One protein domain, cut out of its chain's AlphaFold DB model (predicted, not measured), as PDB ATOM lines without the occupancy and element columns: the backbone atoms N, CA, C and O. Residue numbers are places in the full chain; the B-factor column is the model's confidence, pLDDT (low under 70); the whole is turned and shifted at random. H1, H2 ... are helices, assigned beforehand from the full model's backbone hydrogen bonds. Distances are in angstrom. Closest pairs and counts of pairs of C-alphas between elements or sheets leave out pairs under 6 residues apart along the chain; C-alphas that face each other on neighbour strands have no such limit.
ATOM      1  N   GLU A  56      13.871  37.228 -24.709       95.31
ATOM      2  CA  GLU A  56      13.921  38.575 -25.297       95.31
ATOM      3  C   GLU A  56      13.889  38.515 -26.829       95.31
ATOM      4  O   GLU A  56      13.057  39.162 -27.471       95.31
ATOM      5  N   GLU A  57      14.720  37.661 -27.428       96.75
ATOM      6  CA  GLU A  57      14.765  37.451 -28.877       96.75
ATOM      7  C   GLU A  57      13.434  36.891 -29.406       96.75
ATOM      8  O   GLU A  57      12.954  37.271 -30.475       96.75
ATOM      9  N   LYS A  58      12.767  36.023 -28.642       94.75
ATOM     10  CA  LYS A  58      11.437  35.498 -28.981       94.75
ATOM     11  C   LYS A  58      10.359  36.583 -28.943       94.75
ATOM     12  O   LYS A  58       9.512  36.615 -29.840       94.75
ATOM     13  N   VAL A  59      10.386  37.475 -27.951       96.75
ATOM     14  CA  VAL A  59       9.482  38.636 -27.876       96.75
ATOM     15  C   VAL A  59       9.731  39.585 -29.048       96.75
ATOM     16  O   VAL A  59       8.780  39.936 -29.750       96.75
ATOM     17  N   LYS A  60      10.995  39.914 -29.335       96.00
ATOM     18  CA  LYS A  60      11.398  40.735 -30.487       96.00
ATOM     19  C   LYS A  60      10.888  40.150 -31.805       96.00
ATOM     20  O   LYS A  60      10.144  40.803 -32.531       96.00
ATOM     21  N   ARG A  61      11.156  38.865 -32.066       94.75
ATOM     22  CA  ARG A  61      10.662  38.171 -33.269       94.75
ATOM     23  C   ARG A  61       9.141  38.155 -33.360       94.75
ATOM     24  O   ARG A  61       8.595  38.191 -34.464       94.75
ATOM     25  N   LYS A  62       8.430  38.068 -32.231       95.75
ATOM     26  CA  LYS A  62       6.962  38.142 -32.211       95.75
ATOM     27  C   LYS A  62       6.484  39.521 -32.664       95.75
ATOM     28  O   LYS A  62       5.594  39.574 -33.512       95.75
ATOM     29  N   ALA A  63       7.085  40.596 -32.157       96.50
ATOM     30  CA  ALA A  63       6.773  41.962 -32.571       96.50
ATOM     31  C   ALA A  63       7.075  42.186 -34.066       96.50
ATOM     32  O   ALA A  63       6.194  42.614 -34.814       96.50
ATOM     33  N   ASP A  64       8.253  41.770 -34.537       95.75
ATOM     34  CA  ASP A  64       8.647  41.888 -35.949       95.75
ATOM     35  C   ASP A  64       7.682  41.145 -36.882       95.75
ATOM     36  O   ASP A  64       7.294  41.640 -37.942       95.75
ATOM     37  N   ASN A  65       7.266  39.938 -36.492       95.44
ATOM     38  CA  ASN A  65       6.320  39.146 -37.275       95.44
ATOM     39  C   ASN A  65       4.923  39.770 -37.296       95.44
ATOM     40  O   ASN A  65       4.245  39.693 -38.322       95.44
ATOM     41  N   GLN A  66       4.488  40.392 -36.197       96.62
ATOM     42  CA  GLN A  66       3.231  41.137 -36.170       96.62
ATOM     43  C   GLN A  66       3.277  42.321 -37.137       96.62
ATOM     44  O   GLN A  66       2.328  42.515 -37.895       96.62
ATOM     45  N   GLU A  67       4.381  43.065 -37.181       96.44
ATOM     46  CA  GLU A  67       4.512  44.191 -38.105       96.44
ATOM     47  C   GLU A  67       4.553  43.727 -39.568       96.44
ATOM     48  O   GLU A  67       3.764  44.189 -40.398       96.44
ATOM     49  N   LYS A  68       5.355  42.697 -39.874       96.12
ATOM     50  CA  LYS A  68       5.366  42.050 -41.199       96.12
ATOM     51  C   LYS A  68       3.976  41.566 -41.607       96.12
ATOM     52  O   LYS A  68       3.587  41.699 -42.768       96.12
ATOM     53  N   ARG A  69       3.192  41.040 -40.658       95.94
ATOM     54  CA  ARG A  69       1.817  40.593 -40.910       95.94
ATOM     55  C   ARG A  69       0.891  41.754 -41.265       95.94
ATOM     56  O   ARG A  69       0.104  41.596 -42.195       95.94
ATOM     57  N   LYS A  70       0.987  42.903 -40.586       95.75
ATOM     58  CA  LYS A  70       0.196  44.099 -40.932       95.75
ATOM     59  C   LYS A  70       0.513  44.575 -42.347       95.75
ATOM     60  O   LYS A  70      -0.406  44.843 -43.119       95.75
ATOM     61  N   VAL A  71       1.798  44.644 -42.698       96.38
ATOM     62  CA  VAL A  71       2.245  45.035 -44.045       96.38
ATOM     63  C   VAL A  71       1.701  44.065 -45.094       96.38
ATOM     64  O   VAL A  71       1.082  44.503 -46.064       96.38
ATOM     65  N   TYR A  72       1.841  42.758 -44.862       95.38
ATOM     66  CA  TYR A  72       1.288  41.726 -45.741       95.38
ATOM     67  C   TYR A  72      -0.235  41.834 -45.887       95.38
ATOM     68  O   TYR A  72      -0.772  41.726 -46.983       95.38
ATOM     69  N   GLN A  73      -0.966  42.065 -44.795       95.69
ATOM     70  CA  GLN A  73      -2.420  42.192 -44.850       95.69
ATOM     71  C   GLN A  73      -2.843  43.427 -45.652       95.69
ATOM     72  O   GLN A  73      -3.761  43.342 -46.465       95.69
ATOM     73  N   LYS A  74      -2.151  44.559 -45.476       94.56
ATOM     74  CA  LYS A  74      -2.390  45.774 -46.268       94.56
ATOM     75  C   LYS A  74      -2.138  45.529 -47.758       94.56
ATOM     76  O   LYS A  74      -2.979  45.910 -48.575       94.56
ATOM     77  N   SER A  75      -1.023  44.886 -48.116       94.38
ATOM     78  CA  SER A  75      -0.713  44.580 -49.518       94.38
ATOM     79  C   SER A  75      -1.714  43.592 -50.116       94.38
ATOM     80  O   SER A  75      -2.225  43.842 -51.203       94.38
ATOM     81  N   TRP A  76      -2.089  42.547 -49.375       94.31
ATOM     82  CA  TRP A  76      -3.091  41.569 -49.794       94.31
ATOM     83  C   TRP A  76      -4.470  42.202 -50.021       94.31
ATOM     84  O   TRP A  76      -5.100  41.944 -51.042       94.31
ATOM     85  N   VAL A  77      -4.932  43.082 -49.122       90.56
ATOM     86  CA  VAL A  77      -6.202  43.811 -49.303       90.56
ATOM     87  C   VAL A  77      -6.143  44.708 -50.538       90.56
ATOM     88  O   VAL A  77      -7.098  44.742 -51.314       90.56
ATOM     89  N   LYS A  78      -5.034  45.433 -50.738       88.31
ATOM     90  CA  LYS A  78      -4.840  46.294 -51.913       88.31
ATOM     91  C   LYS A  78      -4.879  45.479 -53.206       88.31
ATOM     92  O   LYS A  78      -5.581  45.863 -54.135       88.31
ATOM     93  N   GLU A  79      -4.172  44.356 -53.239       87.94
ATOM     94  CA  GLU A  79      -4.129  43.449 -54.386       87.94
ATOM     95  C   GLU A  79      -5.508  42.852 -54.680       87.94
ATOM     96  O   GLU A  79      -5.982  42.902 -55.812       87.94
ATOM     97  N   LYS A  80      -6.221  42.394 -53.647       84.06
ATOM     98  CA  LYS A  80      -7.587  41.882 -53.790       84.06
ATOM     99  C   LYS A  80      -8.541  42.937 -54.360       84.06
ATOM    100  O   LYS A  80      -9.329  42.622 -55.243       84.06
ATOM    101  N   ARG A  81      -8.458  44.195 -53.903       79.31
ATOM    102  CA  ARG A  81      -9.264  45.303 -54.452       79.31
ATOM    103  C   ARG A  81      -8.933  45.588 -55.918       79.31
ATOM    104  O   ARG A  81      -9.849  45.826 -56.696       79.31
ATOM    105  N   LYS A  82      -7.651  45.552 -56.292       79.06
ATOM    106  CA  LYS A  82      -7.228  45.718 -57.690       79.06
ATOM    107  C   LYS A  82      -7.794  44.621 -58.584       79.06
ATOM    108  O   LYS A  82      -8.331  44.950 -59.630       79.06
ATOM    109  N   ARG A  83      -7.732  43.357 -58.152       72.06
ATOM    110  CA  ARG A  83      -8.308  42.226 -58.898       72.06
ATOM    111  C   ARG A  83      -9.805  42.399 -59.131       72.06
ATOM    112  O   ARG A  83     -10.228  42.389 -60.273       72.06
ATOM    113  N   VAL A  84     -10.574  42.714 -58.084       67.06
ATOM    114  CA  VAL A  84     -12.022  42.996 -58.206       67.06
ATOM    115  C   VAL A  84     -12.313  44.163 -59.165       67.06
ATOM    116  O   VAL A  84     -13.295  44.133 -59.903       67.06
ATOM    117  N   SER A  85     -11.462  45.193 -59.171       62.78
ATOM    118  CA  SER A  85     -11.595  46.330 -60.089       62.78
ATOM    119  C   SER A  85     -11.187  46.008 -61.532       62.78
ATOM    120  O   SER A  85     -11.675  46.675 -62.437       62.78
ATOM    121  N   ALA A  86     -10.285  45.046 -61.746       62.03
ATOM    122  CA  ALA A  86      -9.752  44.669 -63.056       62.03
ATOM    123  C   ALA A  86     -10.575  43.559 -63.734       62.03
ATOM    124  O   ALA A  86     -10.767  43.605 -64.942       62.03
ATOM    125  N   GLU A  87     -11.110  42.610 -62.962       62.12
ATOM    126  CA  GLU A  87     -12.012  41.540 -63.430       62.12
ATOM    127  C   GLU A  87     -13.474  42.007 -63.559       62.12
ATOM    128  O   GLU A  87     -14.355  41.219 -63.881       62.12
ATOM    129  N   GLY A  88     -13.733  43.306 -63.373       59.91
ATOM    130  CA  GLY A  88     -14.946  43.936 -63.881       59.91
ATOM    131  C   GLY A  88     -16.199  43.768 -63.031       59.91
ATOM    132  O   GLY A  88     -17.273  43.626 -63.600       59.91
ATOM    133  N   SER A  89     -16.122  43.868 -61.699       63.38
ATOM    134  CA  SER A  89     -17.353  43.780 -60.903       63.38
ATOM    135  C   SER A  89     -17.493  44.790 -59.773       63.38
ATOM    136  O   SER A  89     -17.878  44.477 -58.649       63.38
ATOM    137  N   PHE A  90     -17.237  46.062 -60.085       65.38
ATOM    138  CA  PHE A  90     -17.699  47.168 -59.241       65.38
ATOM    139  C   PHE A  90     -19.211  47.067 -58.959       65.38
ATOM    140  O   PHE A  90     -19.638  47.280 -57.823       65.38
ATOM    141  N   ILE A  91     -19.999  46.682 -59.971       68.25
ATOM    142  CA  ILE A  91     -21.455  46.518 -59.868       68.25
ATOM    143  C   ILE A  91     -21.813  45.333 -58.965       68.25
ATOM    144  O   ILE A  91     -22.589  45.509 -58.033       68.25
ATOM    145  N   GLU A  92     -21.223  44.153 -59.156       73.94
ATOM    146  CA  GLU A  92     -21.507  42.983 -58.310       73.94
ATOM    147  C   GLU A  92     -21.018  43.187 -56.877       73.94
ATOM    148  O   GLU A  92     -21.727  42.846 -55.941       73.94
ATOM    149  N   ALA A  93     -19.872  43.844 -56.668       74.25
ATOM    150  CA  ALA A  93     -19.417  44.213 -55.330       74.25
ATOM    151  C   ALA A  93     -20.383  45.195 -54.634       74.25
ATOM    152  O   ALA A  93     -20.581  45.113 -53.417       74.25
ATOM    153  N   ALA A  94     -20.986  46.125 -55.382       80.12
ATOM    154  CA  ALA A  94     -21.999  47.045 -54.869       80.12
ATOM    155  C   ALA A  94     -23.332  46.335 -54.582       80.12
ATOM    156  O   ALA A  94     -23.936  46.578 -53.536       80.12
ATOM    157  N   LEU A  95     -23.757  45.423 -55.463       83.00
ATOM    158  CA  LEU A  95     -24.941  44.582 -55.275       83.00
ATOM    159  C   LEU A  95     -24.786  43.678 -54.048       83.00
ATOM    160  O   LEU A  95     -25.671  43.667 -53.200       83.00
ATOM    161  N   LEU A  96     -23.634  43.021 -53.883       83.31
ATOM    162  CA  LEU A  96     -23.341  42.157 -52.735       83.31
ATOM    163  C   LEU A  96     -23.398  42.933 -51.409       83.31
ATOM    164  O   LEU A  96     -23.930  42.443 -50.418       83.31
ATOM    165  N   LYS A  97     -22.887  44.175 -51.388       85.19
ATOM    166  CA  LYS A  97     -23.003  45.063 -50.219       85.19
ATOM    167  C   LYS A  97     -24.448  45.454 -49.923       85.19
ATOM    168  O   LYS A  97     -24.830  45.464 -48.757       85.19
ATOM    169  N   LYS A  98     -25.233  45.801 -50.949       89.31
ATOM    170  CA  LYS A  98     -26.658  46.118 -50.786       89.31
ATOM    171  C   LYS A  98     -27.423  44.920 -50.232       89.31
ATOM    172  O   LYS A  98     -28.164  45.089 -49.271       89.31
ATOM    173  N   GLN A  99     -27.190  43.735 -50.794       90.75
ATOM    174  CA  GLN A  99     -27.825  42.502 -50.343       90.75
ATOM    175  C   GLN A  99     -27.480  42.210 -48.883       90.75
ATOM    176  O   GLN A  99     -28.379  42.005 -48.081       90.75
ATOM    177  N   HIS A 100     -26.205  42.327 -48.502       92.50
ATOM    178  CA  HIS A 100     -25.789  42.143 -47.113       92.50
ATOM    179  C   HIS A 100     -26.530  43.069 -46.132       92.50
ATOM    180  O   HIS A 100     -26.925  42.628 -45.058       92.50
ATOM    181  N   ILE A 101     -26.728  44.343 -46.488       94.50
ATOM    182  CA  ILE A 101     -27.479  45.289 -45.646       94.50
ATOM    183  C   ILE A 101     -28.934  44.834 -45.497       94.50
ATOM    184  O   ILE A 101     -29.446  44.821 -44.380       94.50
ATOM    185  N   ILE A 102     -29.576  44.434 -46.599       94.69
ATOM    186  CA  ILE A 102     -30.953  43.923 -46.589       94.69
ATOM    187  C   ILE A 102     -31.051  42.685 -45.692       94.69
ATOM    188  O   ILE A 102     -31.891  42.655 -44.798       94.69
ATOM    189  N   ASP A 103     -30.156  41.711 -45.866       94.00
ATOM    190  CA  ASP A 103     -30.156  40.468 -45.091       94.00
ATOM    191  C   ASP A 103     -29.981  40.734 -43.589       94.00
ATOM    192  O   ASP A 103     -30.675  40.143 -42.767       94.00
ATOM    193  N   VAL A 104     -29.088  41.657 -43.208       94.50
ATOM    194  CA  VAL A 104     -28.907  42.052 -41.800       94.50
ATOM    195  C   VAL A 104     -30.171  42.696 -41.236       94.50
ATOM    196  O   VAL A 104     -30.523  42.423 -40.088       94.50
ATOM    197  N   MET A 105     -30.857  43.534 -42.019       93.56
ATOM    198  CA  MET A 105     -32.110  44.166 -41.598       93.56
ATOM    199  C   MET A 105     -33.229  43.136 -41.414       93.56
ATOM    200  O   MET A 105     -33.893  43.168 -40.382       93.56
ATOM    201  N   VAL A 106     -33.384  42.196 -42.352       92.81
ATOM    202  CA  VAL A 106     -34.363  41.098 -42.263       92.81
ATOM    203  C   VAL A 106     -34.077  40.214 -41.049       92.81
ATOM    204  O   VAL A 106     -34.940  40.057 -40.195       92.81
ATOM    205  N   LEU A 107     -32.840  39.737 -40.887       90.62
ATOM    206  CA  LEU A 107     -32.446  38.908 -39.739       90.62
ATOM    207  C   LEU A 107     -32.603  39.621 -38.389       90.62
ATOM    208  O   LEU A 107     -32.800  38.967 -37.367       90.62
ATOM    209  N   SER A 108     -32.456  40.947 -38.358       84.50
ATOM    210  CA  SER A 108     -32.671  41.734 -37.137       84.50
ATOM    211  C   SER A 108     -34.156  41.909 -36.828       84.50
ATOM    212  O   SER A 108     -34.523  41.908 -35.657       84.50
ATOM    213  N   ALA A 109     -34.996  42.037 -37.858       85.06
ATOM    214  CA  ALA A 109     -36.445  42.116 -37.720       85.06
ATOM    215  C   ALA A 109     -37.047  40.767 -37.287       85.06
ATOM    216  O   ALA A 109     -37.850  40.747 -36.367       85.06
ATOM    217  N   ASP A 110     -36.582  39.654 -37.863       80.06
ATOM    218  CA  ASP A 110     -37.046  38.291 -37.544       80.06
ATOM    219  C   ASP A 110     -36.597  37.789 -36.155       80.06
ATOM    220  O   ASP A 110     -37.019  36.726 -35.698       80.06
ATOM    221  N   ARG A 111     -35.693  38.510 -35.479       71.12
ATOM    222  CA  ARG A 111     -35.197  38.160 -34.137       71.12
ATOM    223  C   ARG A 111     -36.146  38.613 -33.011       71.12
ATOM    224  O   ARG A 111     -35.925  38.216 -31.865       71.12
ATOM    225  N   HIS A 112     -37.156  39.424 -33.318       55.16
ATOM    226  CA  HIS A 112     -38.167  39.933 -32.386       55.16
ATOM    227  C   HIS A 112     -39.548  39.357 -32.693       55.16
ATOM    228  O   HIS A 112     -40.307  39.180 -31.713       55.16
TER     229      HIS A 112
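This is residues 56 to 112 of the 112 residues of an uncharacterized protein of Geosporobacter ferrireducens (UniProt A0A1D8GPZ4). Two straight helices, H1 and the shorter H2, meet near their ends at a tight link and open out as a wide, flat V. The far parts of both arms stick out with nothing packed on them: residues 56 to 80 of H1, and residues 94 to 112, of which 94 to 109 belong to H2. The printed part has 57 residues with two named helices, H1 then H2, and no named strand; its class is all helix. It is extended, with a radius of gyration of the C-alphas of 18.9 A, and spans 52 by 38 by 7 A.

Find C-alpha 56 at (13.921, 38.575, -25.297); there H1 begins, and it takes in residues 56 to 86, 45.0 A from first to last C-alpha. It ends at C-alpha 86, at (-9.752, 44.669, -63.056). Go on past three residues and you reach H2, residues 90 to 109, 29.0 A long from first to last C-alpha, which ends at C-alpha 109, at (-36.445, 42.116, -37.720).

Look at Val 84 and Phe 90, whose C-alphas are the closest of H1 and H2, 7.1 A apart. The two helices are close but not clearly touching, with 1 pair of C-alphas within 8 A. Their lines stand at a steep tilt of 69.9 degrees, only just short of about perpendicular, and they run opposite ways. Their centres are 28.4 A apart. In the backbones of H1 and H2 you will find every O i to N i+4 pair within hydrogen-bond range.

The C-alphas of Glu 57 and His 112, the two farthest apart, are 53.1 A from each other. The printed part has no cut and ends at His 112, the chain's last residue. Read the B-factor column for the model's confidence: the mean pLDDT of the printed part is 85.7, and it is under 70 at residues 84 to 91 and at residue 112.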